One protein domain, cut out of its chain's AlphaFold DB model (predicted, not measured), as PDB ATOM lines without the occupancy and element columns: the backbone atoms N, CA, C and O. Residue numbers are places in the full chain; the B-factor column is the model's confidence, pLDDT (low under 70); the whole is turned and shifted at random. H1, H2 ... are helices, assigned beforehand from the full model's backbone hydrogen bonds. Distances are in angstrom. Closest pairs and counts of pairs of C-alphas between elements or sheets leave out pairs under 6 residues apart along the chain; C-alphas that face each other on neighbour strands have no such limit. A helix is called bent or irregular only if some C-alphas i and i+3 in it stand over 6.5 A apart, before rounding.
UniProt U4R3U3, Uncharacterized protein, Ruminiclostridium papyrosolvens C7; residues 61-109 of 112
ATOM      1  N   VAL A  61     292.887 170.071 209.466       80.94
ATOM      2  CA  VAL A  61     292.352 170.205 210.832       80.94
ATOM      3  C   VAL A  61     290.917 170.740 210.844       80.94
ATOM      4  O   VAL A  61     290.093 170.273 211.630       80.94
ATOM      5  N   GLU A  62     290.590 171.719 210.001       82.19
ATOM      6  CA  GLU A  62     289.228 172.256 209.886       82.19
ATOM      7  C   GLU A  62     288.276 171.265 209.223       82.19
ATOM      8  O   GLU A  62     287.111 171.180 209.616       82.19
ATOM      9  N   GLU A  63     288.759 170.501 208.245       85.69
ATOM     10  CA  GLU A  63     287.986 169.432 207.624       85.69
ATOM     11  C   GLU A  63     287.705 168.308 208.623       85.69
ATOM     12  O   GLU A  63     286.543 167.950 208.824       85.69
ATOM     13  N   LEU A  64     288.730 167.838 209.339       88.44
ATOM     14  CA  LEU A  64     288.579 166.853 210.408       88.44
ATOM     15  C   LEU A  64     287.639 167.348 211.512       88.44
ATOM     16  O   LEU A  64     286.813 166.584 212.009       88.44
ATOM     17  N   ARG A  65     287.715 168.629 211.892       89.69
ATOM     18  CA  ARG A  65     286.783 169.215 212.866       89.69
ATOM     19  C   ARG A  65     285.350 169.199 212.337       89.69
ATOM     20  O   ARG A  65     284.453 168.799 213.072       89.69
ATOM     21  N   ALA A  66     285.134 169.596 211.085       87.94
ATOM     22  CA  ALA A  66     283.806 169.585 210.476       87.94
ATOM     23  C   ALA A  66     283.228 168.163 210.382       87.94
ATOM     24  O   ALA A  66     282.062 167.958 210.721       87.94
ATOM     25  N   GLN A  67     284.045 167.184 209.983       92.25
ATOM     26  CA  GLN A  67     283.658 165.773 209.948       92.25
ATOM     27  C   GLN A  67     283.319 165.253 211.353       92.25
ATOM     28  O   GLN A  67     282.276 164.631 211.535       92.25
ATOM     29  N   ASN A  68     284.131 165.572 212.367       93.50
ATOM     30  CA  ASN A  68     283.851 165.197 213.756       93.50
ATOM     31  C   ASN A  68     282.532 165.788 214.268       93.50
ATOM     32  O   ASN A  68     281.758 165.076 214.900       93.50
ATOM     33  N   THR A  69     282.237 167.057 213.970       94.88
ATOM     34  CA  THR A  69     280.951 167.666 214.342       94.88
ATOM     35  C   THR A  69     279.778 166.951 213.671       94.88
ATOM     36  O   THR A  69     278.787 166.654 214.330       94.88
ATOM     37  N   GLN A  70     279.890 166.616 212.383       95.44
ATOM     38  CA  GLN A  70     278.845 165.863 211.681       95.44
ATOM     39  C   GLN A  70     278.633 164.467 212.280       95.44
ATOM     40  O   GLN A  70     277.490 164.045 212.455       95.44
ATOM     41  N   LEU A  71     279.717 163.769 212.628       95.25
ATOM     42  CA  LEU A  71     279.651 162.466 213.291       95.25
ATOM     43  C   LEU A  71     278.977 162.561 214.664       95.25
ATOM     44  O   LEU A  71     278.121 161.737 214.969       95.25
ATOM     45  N   GLN A  72     279.303 163.583 215.460       94.88
ATOM     46  CA  GLN A  72     278.658 163.827 216.754       94.88
ATOM     47  C   GLN A  72     277.148 164.034 216.601       94.88
ATOM     48  O   GLN A  72     276.372 163.353 217.264       94.88
ATOM     49  N   THR A  73     276.721 164.880 215.660       95.19
ATOM     50  CA  THR A  73     275.293 165.083 215.374       95.19
ATOM     51  C   THR A  73     274.602 163.789 214.941       95.19
ATOM     52  O   THR A  73     273.467 163.523 215.334       95.19
ATOM     53  N   TYR A  74     275.265 162.958 214.135       94.62
ATOM     54  CA  TYR A  74     274.705 161.672 213.724       94.62
ATOM     55  C   TYR A  74     274.528 160.715 214.912       94.62
ATOM     56  O   TYR A  74     273.468 160.106 215.046       94.62
ATOM     57  N   ILE A  75     275.522 160.633 215.802       92.56
ATOM     58  CA  ILE A  75     275.462 159.828 217.031       92.56
ATOM     59  C   ILE A  75     274.326 160.303 217.942       92.56
ATOM     60  O   ILE A  75     273.547 159.483 218.424       92.56
ATOM     61  N   GLU A  76     274.181 161.614 218.142       92.44
ATOM     62  CA  GLU A  76     273.095 162.190 218.945       92.44
ATOM     63  C   GLU A  76     271.718 161.830 218.377       92.44
ATOM     64  O   GLU A  76     270.846 161.355 219.108       92.44
ATOM     65  N   ASN A  77     271.533 161.982 217.063       93.31
ATOM     66  CA  ASN A  77     270.286 161.611 216.396       93.31
ATOM     67  C   ASN A  77     269.999 160.108 216.524       93.31
ATOM     68  O   ASN A  77     268.859 159.715 216.773       93.31
ATOM     69  N   MET A  78     271.019 159.256 216.387       91.88
ATOM     70  CA  MET A  78     270.869 157.815 216.595       91.88
ATOM     71  C   MET A  78     270.476 157.476 218.033       91.88
ATOM     72  O   MET A  78     269.588 156.648 218.226       91.88
ATOM     73  N   SER A  79     271.082 158.126 219.030       88.69
ATOM     74  CA  SER A  79     270.728 157.928 220.440       88.69
ATOM     75  C   SER A  79     269.255 158.256 220.688       88.69
ATOM     76  O   SER A  79     268.553 157.475 221.322       88.69
ATOM     77  N   GLN A  80     268.753 159.355 220.118       88.44
ATOM     78  CA  GLN A  80     267.341 159.730 220.236       88.44
ATOM     79  C   GLN A  80     266.405 158.695 219.598       88.44
ATOM     80  O   GLN A  80     265.358 158.371 220.160       88.44
ATOM     81  N   VAL A  81     266.772 158.151 218.432       90.06
ATOM     82  CA  VAL A  81     265.993 157.091 217.769       90.06
ATOM     83  C   VAL A  81     265.964 155.823 218.621       90.06
ATOM     84  O   VAL A  81     264.905 155.219 218.783       90.06
ATOM     85  N   VAL A  82     267.103 155.431 219.189       87.69
ATOM     86  CA  VAL A  82     267.199 154.284 220.100       87.69
ATOM     87  C   VAL A  82     266.302 154.479 221.324       87.69
ATOM     88  O   VAL A  82     265.509 153.591 221.636       87.69
ATOM     89  N   ASP A  83     266.364 155.641 221.973       83.19
ATOM     90  CA  ASP A  83     265.545 155.954 223.151       83.19
ATOM     91  C   ASP A  83     264.039 155.909 222.829       83.19
ATOM     92  O   ASP A  83     263.236 155.364 223.598       83.19
ATOM     93  N   ALA A  84     263.639 156.422 221.659       84.69
ATOM     94  CA  ALA A  84     262.256 156.361 221.193       84.69
ATOM     95  C   ALA A  84     261.787 154.911 220.978       84.69
ATOM     96  O   ALA A  84     260.705 154.535 221.436       84.69
ATOM     97  N   LEU A  85     262.608 154.073 220.338       85.50
ATOM     98  CA  LEU A  85     262.297 152.658 220.121       85.50
ATOM     99  C   LEU A  85     262.195 151.882 221.441       85.50
ATOM    100  O   LEU A  85     261.276 151.078 221.603       85.50
ATOM    101  N   LEU A  86     263.079 152.148 222.407       81.50
ATOM    102  CA  LEU A  86     263.009 151.537 223.738       81.50
ATOM    103  C   LEU A  86     261.730 151.933 224.477       81.50
ATOM    104  O   LEU A  86     261.058 151.074 225.047       81.50
ATOM    105  N   THR A  87     261.340 153.205 224.398       82.19
ATOM    106  CA  THR A  87     260.079 153.689 224.979       82.19
ATOM    107  C   THR A  87     258.873 152.971 224.365       82.19
ATOM    108  O   THR A  87     257.948 152.570 225.078       82.19
ATOM    109  N   MET A  88     258.887 152.739 223.048       81.81
ATOM    110  CA  MET A  88     257.841 151.973 222.362       81.81
ATOM    111  C   MET A  88     257.813 150.496 222.792       81.81
ATOM    112  O   MET A  88     256.732 149.933 222.957       81.81
ATOM    113  N   LEU A  89     258.974 149.868 223.010       79.06
ATOM    114  CA  LEU A  89     259.072 148.486 223.499       79.06
ATOM    115  C   LEU A  89     258.593 148.331 224.943       79.06
ATOM    116  O   LEU A  89     257.898 147.361 225.237       79.06
ATOM    117  N   ALA A  90     258.922 149.284 225.817       73.25
ATOM    118  CA  ALA A  90     258.439 149.321 227.196       73.25
ATOM    119  C   ALA A  90     256.915 149.520 227.267       73.25
ATOM    120  O   ALA A  90     256.253 148.989 228.155       73.25
ATOM    121  N   SER A  91     256.351 150.262 226.309       71.12
ATOM    122  CA  SER A  91     254.907 150.509 226.208       71.12
ATOM    123  C   SER A  91     254.125 149.310 225.646       71.12
ATOM    124  O   SER A  91     252.919 149.203 225.862       71.12
ATOM    125  N   ASN A  92     254.788 148.389 224.937       72.06
ATOM    126  CA  ASN A  92     254.215 147.099 224.565       72.06
ATOM    127  C   ASN A  92     254.383 146.132 225.748       72.06
ATOM    128  O   ASN A  92     255.493 145.687 226.022       72.06
ATOM    129  N   ASN A  93     253.277 145.774 226.411       61.12
ATOM    130  CA  ASN A  93     253.161 144.968 227.649       61.12
ATOM    131  C   ASN A  93     253.878 143.587 227.695       61.12
ATOM    132  O   ASN A  93     253.662 142.824 228.632       61.12
ATOM    133  N   ASN A  94     254.701 143.238 226.704       65.00
ATOM    134  CA  ASN A  94     255.458 141.988 226.606       65.00
ATOM    135  C   ASN A  94     256.957 142.133 226.926       65.00
ATOM    136  O   ASN A  94     257.666 141.128 226.884       65.00
ATOM    137  N   THR A  95     257.454 143.333 227.242       67.88
ATOM    138  CA  THR A  95     258.874 143.553 227.575       67.88
ATOM    139  C   THR A  95     259.011 143.950 229.041       67.88
ATOM    140  O   THR A  95     258.392 144.923 229.469       67.88
ATOM    141  N   SER A  96     259.803 143.215 229.834       74.56
ATOM    142  CA  SER A  96     260.021 143.599 231.235       74.56
ATOM    143  C   SER A  96     260.869 144.879 231.317       74.56
ATOM    144  O   SER A  96     261.789 145.042 230.508       74.56
ATOM    145  N   PRO A  97     260.624 145.765 232.302       73.19
ATOM    146  CA  PRO A  97     261.446 146.956 232.529       73.19
ATOM    147  C   PRO A  97     262.947 146.646 232.662       73.19
ATOM    148  O   PRO A  97     263.775 147.337 232.084       73.19
ATOM    149  N   GLU A  98     263.296 145.530 233.308       75.75
ATOM    150  CA  GLU A  98     264.685 145.073 233.480       75.75
ATOM    151  C   GLU A  98     265.383 144.762 232.144       75.75
ATOM    152  O   GLU A  98     266.584 144.989 231.985       75.75
ATOM    153  N   THR A  99     264.630 144.266 231.155       76.38
ATOM    154  CA  THR A  99     265.158 144.003 229.807       76.38
ATOM    155  C   THR A  99     265.463 145.316 229.083       76.38
ATOM    156  O   THR A  99     266.480 145.424 228.402       76.38
ATOM    157  N   VAL A 100     264.612 146.331 229.259       74.31
ATOM    158  CA  VAL A 100     264.799 147.672 228.684       74.31
ATOM    159  C   VAL A 100     266.025 148.357 229.300       74.31
ATOM    160  O   VAL A 100     266.862 148.877 228.562       74.31
ATOM    161  N   ASP A 101     266.186 148.276 230.620       74.75
ATOM    162  CA  ASP A 101     267.328 148.853 231.341       74.75
ATOM    163  C   ASP A 101     268.660 148.181 230.965       74.75
ATOM    164  O   ASP A 101     269.677 148.854 230.777       74.75
ATOM    165  N   SER A 102     268.665 146.856 230.780       78.12
ATOM    166  CA  SER A 102     269.849 146.119 230.314       78.12
ATOM    167  C   SER A 102     270.285 146.543 228.904       78.12
ATOM    168  O   SER A 102     271.483 146.720 228.651       78.12
ATOM    169  N   ILE A 103     269.329 146.769 227.995       77.31
ATOM    170  CA  ILE A 103     269.612 147.254 226.639       77.31
ATOM    171  C   ILE A 103     270.147 148.694 226.684       77.31
ATOM    172  O   ILE A 103     271.138 148.993 226.019       77.31
ATOM    173  N   LEU A 104     269.555 149.566 227.507       73.44
ATOM    174  CA  LEU A 104     269.983 150.960 227.654       73.44
ATOM    175  C   LEU A 104     271.430 151.067 228.163       73.44
ATOM    176  O   LEU A 104     272.224 151.821 227.603       73.44
ATOM    177  N   ASN A 105     271.789 150.272 229.174       76.06
ATOM    178  CA  ASN A 105     273.146 150.233 229.728       76.06
ATOM    179  C   ASN A 105     274.174 149.670 228.736       76.06
ATOM    180  O   ASN A 105     275.323 150.102 228.721       76.06
ATOM    181  N   THR A 106     273.764 148.735 227.874       77.00
ATOM    182  CA  THR A 106     274.637 148.202 226.818       77.00
ATOM    183  C   THR A 106     274.869 149.238 225.711       77.00
ATOM    184  O   THR A 106     275.979 149.357 225.197       77.00
ATOM    185  N   LEU A 107     273.840 150.013 225.351       70.75
ATOM    186  CA  LEU A 107     273.889 150.990 224.255       70.75
ATOM    187  C   LEU A 107     274.547 152.319 224.636       70.75
ATOM    188  O   LEU A 107     275.170 152.944 223.782       70.75
ATOM    189  N   LYS A 108     274.459 152.739 225.902       71.81
ATOM    190  CA  LYS A 108     275.168 153.931 226.406       71.81
ATOM    191  C   LYS A 108     276.668 153.700 226.614       71.81
ATOM    192  O   LYS A 108     277.387 154.651 226.902       71.81
ATOM    193  N   GLY A 109     277.127 152.464 226.406       63.91
ATOM    194  CA  GLY A 109     278.417 151.995 226.884       63.91
ATOM    195  C   GLY A 109     278.339 151.838 228.396       63.91
ATOM    196  O   GLY A 109     277.980 152.775 229.104       63.91
TER     197      GLY A 109
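AT A GLANCE: This is residues 61 to 109 of the 112 residues of an uncharacterized protein of Ruminiclostridium papyrosolvens C7 (UniProt U4R3U3). One long straight helix, H1, makes the length of this domain, and a short second helix, H2, folds back beside its far end to form an uneven helical hairpin. The first part of H1, residues 61 to 78, sticks out as a free arm beyond the paired end. The printed part has 49 residues with two named helices, H1 then H2, and no named strand; the class is all helix. The whole is extended, with a radius of gyration of the C-alphas of 15.0 A, and its C-alphas span 49 by 17 by 7 A, the outline of a rod.

HOW THE PARTS SIT: H1, residues 61 to 91, and H2, residues 97 to 107, form a helical hairpin. They touch, with 4 pairs of C-alphas within 8 A. The closest C-alphas of the two are those of Leu 86 and Val 100, 6.5 A apart. H1 touches H2 with residues 86 to 90 alone. Their lines stand at a shallow tilt of 11 degrees, and they run opposite ways. Their centres are 18.1 A apart. In H1 and H2 every O i to N i+4 pair is within hydrogen-bond range.

IN THESE COORDINATES: H1 has 31 residues and measures 45.0 A from the C-alpha of Val 61, at (292.352, 170.205, 210.832), to that of Ser 91, at (254.907, 150.509, 226.208). H2 has 11 residues and measures 15.5 A from the C-alpha of Pro 97 to that of Leu 107, at (273.889, 150.990, 224.255). Neither helix is bent.

THE WHOLE: The two C-alphas farthest apart are those of Val 61 and Asn 93, at 49.6 A. Residues 61 to 78, which belong to H1, stand free; the body without them has 31 residues and spans 26 by 17 by 7 A. The printed part has no cut, and the link of 5 residues from H1 to H2 is tight. The mean pLDDT of the printed part is 82.1, and residues 93 to 95 and residue 109 are under 70.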